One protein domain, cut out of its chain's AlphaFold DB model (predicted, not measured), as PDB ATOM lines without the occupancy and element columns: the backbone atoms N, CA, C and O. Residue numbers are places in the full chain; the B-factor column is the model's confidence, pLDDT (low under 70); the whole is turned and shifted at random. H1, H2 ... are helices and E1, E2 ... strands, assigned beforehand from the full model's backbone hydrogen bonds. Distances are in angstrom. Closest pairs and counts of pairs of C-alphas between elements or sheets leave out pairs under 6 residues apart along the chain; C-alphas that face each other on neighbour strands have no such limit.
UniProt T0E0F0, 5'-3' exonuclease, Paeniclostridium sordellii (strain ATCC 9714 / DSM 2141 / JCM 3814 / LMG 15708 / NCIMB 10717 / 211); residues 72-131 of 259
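This is residues 72 to 131 of the 259 residues of the protein "5'-3' exonuclease" of Paeniclostridium sordellii (strain ATCC 9714 / DSM 2141 / JCM 3814 / LMG 15708 / NCIMB 10717 / 211) (UniProt T0E0F0). What does the model look like? A small sheet of three strands has H1 over one face, running along its middle strand E2, while H3 lies on that same face but beside the strands. H2 grazes the sheet near E3, and a long link without named elements, residues 105 to 117, leads from H2 back to E3. What is it made of? The 60 printed residues include three named helices and three named strands in the order E1 H1 E2 H2 E3 H3, with a mixed sheet ordered E1 E2 E3, and the class is mixed, helices and strands. How large is it? It is compact and rounded, with a radius of gyration of the C-alphas of 10.4 A and spans of 24 by 22 by 18 A.

Where does the first half run? E1 is residues 72 to 76, 12.8 A long, from C-alpha 72 at (15.805, 5.604, 103.396). H1 is residues 79 to 84, 10.1 A, and E2 is residues 89 to 94, 16.0 A, ending at C-alpha 94 at (3.205, 2.816, 112.743). What follows? H2 is residues 98 to 104, 10.0 A, and E3 is residues 118 to 121, 9.6 A. H3 is residues 123 to 130, 10.4 A, ending at C-alpha 130 at (-4.401, 10.285, 100.687).

How are the strands joined? E1 and E2 are parallel at 23 degrees, with N 92 and O 74 2.8 A apart, within hydrogen-bond range. E2 and E3 are antiparallel at 149 degrees, with N 93 and O 119 2.8 A apart, also within range. E1, H1, E2 form a strand-helix-strand unit, two parallel neighbour strands with a helix between, and its crossover is right-handed. Where are the helices? H1 is over E2 at a height over the sheet of 8.2 A, along the strands at 1 degrees on the local plane, and the closest C-alphas are those of Leu 82 and Val 91, 6.5 A. H3 is on the same face, over none of the strands, and H2 only grazes the sheet with residues 98 to 102, the C-alphas of Ala 98 and Phe 119 being the closest of H2 and E3, 4.9 A. How do the helices meet? H1 and H3 are close but not clearly touching, the closest C-alphas being those of Leu 82 and Leu 126, 7.6 A, while H1 and H2 are apart. Do their backbones pair? In H2 and H3 every O i to N i+4 pair is within hydrogen-bond range, but in H1 0 of 2 are, beside 3 of 3 O i to N i+3 pairs.

How far does it reach? The two C-alphas farthest apart are those of Asp 80 and Glu 111, 26.3 A. Are there cuts or long links? The printed part has no cut; H2 to E3, 13 residues, is a long link, and the other four links are tight. How sure is the model? The mean pLDDT of the printed part is 95.1, and no printed residue is under 70.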
ATOM      1  N   VAL A  72      16.140   5.057 102.079       98.12
ATOM      2  CA  VAL A  72      15.805   5.604 103.396       98.12
ATOM      3  C   VAL A  72      14.389   5.191 103.785       98.12
ATOM      4  O   VAL A  72      13.442   5.389 103.028       98.12
ATOM      5  N   ALA A  73      14.229   4.663 104.997       97.88
ATOM      6  CA  ALA A  73      12.927   4.403 105.598       97.88
ATOM      7  C   ALA A  73      12.766   5.234 106.876       97.88
ATOM      8  O   ALA A  73      13.549   5.109 107.819       97.88
ATOM      9  N   LEU A  74      11.739   6.082 106.908       98.38
ATOM     10  CA  LEU A  74      11.394   6.911 108.059       98.38
ATOM     11  C   LEU A  74      10.312   6.210 108.884       98.38
ATOM     12  O   LEU A  74       9.159   6.136 108.461       98.38
ATOM     13  N   TYR A  75      10.674   5.681 110.053       97.94
ATOM     14  CA  TYR A  75       9.741   4.967 110.929       97.94
ATOM     15  C   TYR A  75       9.114   5.905 111.964       97.94
ATOM     16  O   TYR A  75       9.800   6.403 112.855       97.94
ATOM     17  N   THR A  76       7.810   6.156 111.851       97.81
ATOM     18  CA  THR A  76       7.117   7.173 112.658       97.81
ATOM     19  C   THR A  76       5.621   6.888 112.797       97.81
ATOM     20  O   THR A  76       5.071   6.050 112.092       97.81
ATOM     21  N   LYS A  77       4.948   7.591 113.712       96.75
ATOM     22  CA  LYS A  77       3.475   7.686 113.784       96.75
ATOM     23  C   LYS A  77       2.934   8.989 113.193       96.75
ATOM     24  O   LYS A  77       1.724   9.194 113.171       96.75
ATOM     25  N   ASP A  78       3.836   9.886 112.828       96.31
ATOM     26  CA  ASP A  78       3.533  11.259 112.474       96.31
ATOM     27  C   ASP A  78       3.327  11.383 110.960       96.31
ATOM     28  O   ASP A  78       4.230  11.077 110.174       96.31
ATOM     29  N   GLU A  79       2.128  11.803 110.551       96.56
ATOM     30  CA  GLU A  79       1.762  11.952 109.137       96.56
ATOM     31  C   GLU A  79       2.522  13.089 108.442       96.56
ATOM     32  O   GLU A  79       2.546  13.153 107.215       96.56
ATOM     33  N   ASP A  80       3.215  13.941 109.193       97.31
ATOM     34  CA  ASP A  80       3.986  15.062 108.659       97.31
ATOM     35  C   ASP A  80       5.121  14.569 107.777       97.31
ATOM     36  O   ASP A  80       5.434  15.179 106.757       97.31
ATOM     37  N   TYR A  81       5.672  13.403 108.111       98.56
ATOM     38  CA  TYR A  81       6.748  12.756 107.376       98.56
ATOM     39  C   TYR A  81       6.318  12.310 105.979       98.56
ATOM     40  O   TYR A  81       7.177  12.100 105.125       98.56
ATOM     41  N   LEU A  82       5.013  12.208 105.697       98.56
ATOM     42  CA  LEU A  82       4.521  11.891 104.354       98.56
ATOM     43  C   LEU A  82       4.973  12.933 103.317       98.56
ATOM     44  O   LEU A  82       5.075  12.602 102.139       98.56
ATOM     45  N   GLN A  83       5.316  14.154 103.752       98.62
ATOM     46  CA  GLN A  83       5.904  15.179 102.884       98.62
ATOM     47  C   GLN A  83       7.318  14.837 102.379       98.62
ATOM     48  O   GLN A  83       7.783  15.430 101.408       98.62
ATOM     49  N   LEU A  84       8.004  13.890 103.029       98.56
ATOM     50  CA  LEU A  84       9.383  13.494 102.730       98.56
ATOM     51  C   LEU A  84       9.477  12.292 101.782       98.56
ATOM     52  O   LEU A  84      10.571  12.003 101.298       98.56
ATOM     53  N   VAL A  85       8.357  11.608 101.518       98.56
ATOM     54  CA  VAL A  85       8.293  10.463 100.599       98.56
ATOM     55  C   VAL A  85       8.795  10.876  99.218       98.56
ATOM     56  O   VAL A  85       8.367  11.893  98.670       98.56
ATOM     57  N   ASP A  86       9.683  10.077  98.634       96.69
ATOM     58  CA  ASP A  86      10.145  10.270  97.264       96.69
ATOM     59  C   ASP A  86      10.563   8.951  96.593       96.69
ATOM     60  O   ASP A  86      10.062   7.886  96.943       96.69
ATOM     61  N   TYR A  87      11.418   9.017  95.567       94.56
ATOM     62  CA  TYR A  87      11.832   7.847  94.794       94.56
ATOM     63  C   TYR A  87      12.726   6.869  95.574       94.56
ATOM     64  O   TYR A  87      12.808   5.708  95.179       94.56
ATOM     65  N   ASN A  88      13.409   7.315  96.636       97.56
ATOM     66  CA  ASN A  88      14.290   6.469  97.453       97.56
ATOM     67  C   ASN A  88      14.075   6.646  98.966       97.56
ATOM     68  O   ASN A  88      14.817   6.082  99.768       97.56
ATOM     69  N   THR A  89      13.059   7.418  99.352       98.50
ATOM     70  CA  THR A  89      12.615   7.621 100.729       98.50
ATOM     71  C   THR A  89      11.179   7.140 100.882       98.50
ATOM     72  O   THR A  89      10.270   7.656 100.229       98.50
ATOM     73  N   VAL A  90      10.958   6.195 101.792       98.38
ATOM     74  CA  VAL A  90       9.626   5.707 102.178       98.38
ATOM     75  C   VAL A  90       9.320   6.062 103.628       98.38
ATOM     76  O   VAL A  90      10.224   6.236 104.449       98.38
ATOM     77  N   VAL A  91       8.034   6.141 103.968       98.69
ATOM     78  CA  VAL A  91       7.595   6.310 105.359       98.69
ATOM     79  C   VAL A  91       6.964   5.019 105.850       98.69
ATOM     80  O   VAL A  91       5.956   4.555 105.325       98.69
ATOM     81  N   TRP A  92       7.538   4.451 106.901       98.25
ATOM     82  CA  TRP A  92       6.985   3.321 107.628       98.25
ATOM     83  C   TRP A  92       6.105   3.853 108.758       98.25
ATOM     84  O   TRP A  92       6.575   4.160 109.854       98.25
ATOM     85  N   MET A  93       4.813   3.990 108.468       98.06
ATOM     86  CA  MET A  93       3.831   4.541 109.393       98.06
ATOM     87  C   MET A  93       3.378   3.482 110.394       98.06
ATOM     88  O   MET A  93       2.664   2.546 110.028       98.06
ATOM     89  N   ASN A  94       3.732   3.644 111.667       97.06
ATOM     90  CA  ASN A  94       3.205   2.816 112.743       97.06
ATOM     91  C   ASN A  94       1.780   3.266 113.102       97.06
ATOM     92  O   ASN A  94       1.561   4.316 113.701       97.06
ATOM     93  N   THR A  95       0.783   2.466 112.741       95.69
ATOM     94  CA  THR A  95      -0.628   2.807 112.919       95.69
ATOM     95  C   THR A  95      -1.474   1.571 113.183       95.69
ATOM     96  O   THR A  95      -1.279   0.509 112.594       95.69
ATOM     97  N   SER A  96      -2.484   1.715 114.042       95.31
ATOM     98  CA  SER A  96      -3.472   0.657 114.277       95.31
ATOM     99  C   SER A  96      -4.306   0.329 113.034       95.31
ATOM    100  O   SER A  96      -4.925  -0.727 112.988       95.31
ATOM    101  N   LYS A  97      -4.301   1.206 112.021       94.88
ATOM    102  CA  LYS A  97      -5.024   1.040 110.752       94.88
ATOM    103  C   LYS A  97      -4.205   0.340 109.664       94.88
ATOM    104  O   LYS A  97      -4.656   0.280 108.526       94.88
ATOM    105  N   ALA A  98      -3.002  -0.153 109.971       95.44
ATOM    106  CA  ALA A  98      -2.088  -0.666 108.950       95.44
ATOM    107  C   ALA A  98      -2.725  -1.784 108.110       95.44
ATOM    108  O   ALA A  98      -2.634  -1.763 106.885       95.44
ATOM    109  N   GLN A  99      -3.432  -2.715 108.760       93.75
ATOM    110  CA  GLN A  99      -4.116  -3.806 108.069       93.75
ATOM    111  C   GLN A  99      -5.261  -3.310 107.175       93.75
ATOM    112  O   GLN A  99      -5.422  -3.823 106.070       93.75
ATOM    113  N   ASP A 100      -6.034  -2.316 107.620       94.75
ATOM    114  CA  ASP A 100      -7.139  -1.746 106.838       94.75
ATOM    115  C   ASP A 100      -6.605  -1.040 105.584       94.75
ATOM    116  O   ASP A 100      -7.112  -1.256 104.484       94.75
ATOM    117  N   LEU A 101      -5.532  -0.256 105.739       95.00
ATOM    118  CA  LEU A 101      -4.855   0.431 104.639       95.00
ATOM    119  C   LEU A 101      -4.289  -0.556 103.619       95.00
ATOM    120  O   LEU A 101      -4.545  -0.416 102.425       95.00
ATOM    121  N   ALA A 102      -3.587  -1.589 104.083       92.94
ATOM    122  CA  ALA A 102      -3.057  -2.624 103.206       92.94
ATOM    123  C   ALA A 102      -4.171  -3.360 102.455       92.94
ATOM    124  O   ALA A 102      -4.084  -3.532 101.243       92.94
ATOM    125  N   SER A 103      -5.259  -3.706 103.149       91.81
ATOM    126  CA  SER A 103      -6.403  -4.392 102.538       91.81
ATOM    127  C   SER A 103      -7.097  -3.519 101.490       91.81
ATOM    128  O   SER A 103      -7.520  -4.033 100.463       91.81
ATOM    129  N   SER A 104      -7.173  -2.199 101.701       91.62
ATOM    130  CA  SER A 104      -7.736  -1.260 100.715       91.62
ATOM    131  C   SER A 104      -6.921  -1.140  99.421       91.62
ATOM    132  O   SER A 104      -7.414  -0.593  98.438       91.62
ATOM    133  N   MET A 105      -5.692  -1.655  99.430       90.88
ATOM    134  CA  MET A 105      -4.755  -1.660  98.311       90.88
ATOM    135  C   MET A 105      -4.431  -3.077  97.818       90.88
ATOM    136  O   MET A 105      -3.477  -3.254  97.065       90.88
ATOM    137  N   ASP A 106      -5.177  -4.087  98.280       89.69
ATOM    138  CA  ASP A 106      -4.922  -5.503  97.995       89.69
ATOM    139  C   ASP A 106      -3.484  -5.954  98.345       89.69
ATOM    140  O   ASP A 106      -2.918  -6.854  97.723       89.69
ATOM    141  N   LEU A 107      -2.879  -5.339  99.370       89.50
ATOM    142  CA  LEU A 107      -1.539  -5.660  99.861       89.50
ATOM    143  C   LEU A 107      -1.593  -6.638 101.041       89.50
ATOM    144  O   LEU A 107      -2.331  -6.447 102.012       89.50
ATOM    145  N   ASN A 108      -0.727  -7.652 101.013       87.06
ATOM    146  CA  ASN A 108      -0.517  -8.559 102.136       87.06
ATOM    147  C   ASN A 108       0.687  -8.109 102.975       87.06
ATOM    148  O   ASN A 108       1.832  -8.390 102.630       87.06
ATOM    149  N   LEU A 109       0.438  -7.472 104.125       85.62
ATOM    150  CA  LEU A 109       1.511  -7.013 105.021       85.62
ATOM    151  C   LEU A 109       2.460  -8.129 105.471       85.62
ATOM    152  O   LEU A 109       3.601  -7.835 105.789       85.62
ATOM    153  N   LYS A 110       2.028  -9.398 105.501       84.50
ATOM    154  CA  LYS A 110       2.903 -10.520 105.894       84.50
ATOM    155  C   LYS A 110       3.969 -10.843 104.850       84.50
ATOM    156  O   LYS A 110       4.946 -11.507 105.177       84.50
ATOM    157  N   GLU A 111       3.754 -10.423 103.608       87.94
ATOM    158  CA  GLU A 111       4.737 -10.542 102.529       87.94
ATOM    159  C   GLU A 111       5.724  -9.370 102.541       87.94
ATOM    160  O   GLU A 111       6.800  -9.460 101.952       87.94
ATOM    161  N   LEU A 112       5.390  -8.290 103.255       84.44
ATOM    162  CA  LEU A 112       6.254  -7.138 103.454       84.44
ATOM    163  C   LEU A 112       7.055  -7.342 104.746       84.44
ATOM    164  O   LEU A 112       6.499  -7.619 105.807       84.44
ATOM    165  N   ASN A 113       8.378  -7.207 104.682       90.12
ATOM    166  CA  ASN A 113       9.252  -7.334 105.853       90.12
ATOM    167  C   ASN A 113       9.217  -6.053 106.711       90.12
ATOM    168  O   ASN A 113      10.228  -5.372 106.875       90.12
ATOM    169  N   LEU A 114       8.028  -5.700 107.203       93.88
ATOM    170  CA  LEU A 114       7.759  -4.483 107.964       93.88
ATOM    171  C   LEU A 114       7.581  -4.787 109.459       93.88
ATOM    172  O   LEU A 114       7.106  -5.867 109.826       93.88
ATOM    173  N   PRO A 115       7.894  -3.829 110.351       93.62
ATOM    174  CA  PRO A 115       7.563  -3.954 111.765       93.62
ATOM    175  C   PRO A 115       6.053  -4.126 111.997       93.62
ATOM    176  O   PRO A 115       5.218  -3.695 111.200       93.62
ATOM    177  N   ASN A 116       5.678  -4.686 113.148       91.00
ATOM    178  CA  ASN A 116       4.268  -4.852 113.516       91.00
ATOM    179  C   ASN A 116       3.492  -3.523 113.482       91.00
ATOM    180  O   ASN A 116       3.989  -2.497 113.948       91.00
ATOM    181  N   ASN A 117       2.238  -3.575 113.015       93.75
ATOM    182  CA  ASN A 117       1.348  -2.415 112.868       93.75
ATOM    183  C   ASN A 117       1.938  -1.302 111.991       93.75
ATOM    184  O   ASN A 117       1.754  -0.125 112.289       93.75
ATOM    185  N   THR A 118       2.654  -1.667 110.928       97.12
ATOM    186  CA  THR A 118       3.290  -0.703 110.026       97.12
ATOM    187  C   THR A 118       2.686  -0.779 108.637       97.12
ATOM    188  O   THR A 118       2.489  -1.866 108.099       97.12
ATOM    189  N   PHE A 119       2.413   0.385 108.058       97.44
ATOM    190  CA  PHE A 119       2.056   0.540 106.656       97.44
ATOM    191  C   PHE A 119       3.125   1.377 105.945       97.44
ATOM    192  O   PHE A 119       3.554   2.403 106.474       97.44
ATOM    193  N   GLU A 120       3.565   0.938 104.768       97.25
ATOM    194  CA  GLU A 120       4.576   1.645 103.979       97.25
ATOM    195  C   GLU A 120       3.929   2.644 103.011       97.25
ATOM    196  O   GLU A 120       3.180   2.288 102.096       97.25
ATOM    197  N   TYR A 121       4.261   3.917 103.203       97.88
ATOM    198  CA  TYR A 121       3.955   4.988 102.273       97.88
ATOM    199  C   TYR A 121       5.098   5.174 101.271       97.88
ATOM    200  O   TYR A 121       6.169   5.681 101.612       97.88
ATOM    201  N   THR A 122       4.829   4.784 100.030       97.31
ATOM    202  CA  THR A 122       5.553   5.158  98.813       97.31
ATOM    203  C   THR A 122       4.803   6.299  98.119       97.31
ATOM    204  O   THR A 122       3.711   6.680  98.550       97.31
ATOM    205  N   ILE A 123       5.343   6.846  97.025       97.56
ATOM    206  CA  ILE A 123       4.623   7.847  96.215       97.56
ATOM    207  C   ILE A 123       3.251   7.305  95.779       97.56
ATOM    208  O   ILE A 123       2.238   7.999  95.900       97.56
ATOM    209  N   ASP A 124       3.208   6.053  95.322       95.56
ATOM    210  CA  ASP A 124       1.989   5.429  94.813       95.56
ATOM    211  C   ASP A 124       0.988   5.141  95.929       95.56
ATOM    212  O   ASP A 124      -0.191   5.484  95.798       95.56
ATOM    213  N   SER A 125       1.431   4.558  97.049       96.19
ATOM    214  CA  SER A 125       0.516   4.256  98.152       96.19
ATOM    215  C   SER A 125       0.024   5.522  98.850       96.19
ATOM    216  O   SER A 125      -1.151   5.603  99.209       96.19
ATOM    217  N   LEU A 126       0.850   6.570  98.933       97.25
ATOM    218  CA  LEU A 126       0.408   7.890  99.374       97.25
ATOM    219  C   LEU A 126      -0.671   8.451  98.445       97.25
ATOM    220  O   LEU A 126      -1.718   8.896  98.925       97.25
ATOM    221  N   LYS A 127      -0.459   8.391  97.126       96.19
ATOM    222  CA  LYS A 127      -1.437   8.903  96.165       96.19
ATOM    223  C   LYS A 127      -2.749   8.126  96.221       96.19
ATOM    224  O   LYS A 127      -3.802   8.746  96.139       96.19
ATOM    225  N   GLN A 128      -2.719   6.810  96.397       95.50
ATOM    226  CA  GLN A 128      -3.939   6.005  96.506       95.50
ATOM    227  C   GLN A 128      -4.696   6.265  97.816       95.50
ATOM    228  O   GLN A 128      -5.910   6.451  97.796       95.50
ATOM    229  N   VAL A 129      -3.986   6.335  98.947       95.44
ATOM    230  CA  VAL A 129      -4.603   6.456 100.279       95.44
ATOM    231  C   VAL A 129      -5.035   7.887 100.599       95.44
ATOM    232  O   VAL A 129      -6.116   8.103 101.143       95.44
ATOM    233  N   LYS A 130      -4.180   8.875 100.317       95.81
ATOM    234  CA  LYS A 130      -4.401  10.285 100.687       95.81
ATOM    235  C   LYS A 130      -4.882  11.135  99.518       95.81
ATOM    236  O   LYS A 130      -5.323  12.259  99.736       95.81
ATOM    237  N   ASN A 131      -4.792  10.629  98.287       97.06
ATOM    238  CA  ASN A 131      -5.101  11.377  97.069       97.06
ATOM    239  C   ASN A 131      -4.251  12.651  96.874       97.06
ATOM    240  O   ASN A 131      -4.584  13.534  96.080       97.06
TER     241      ASN A 131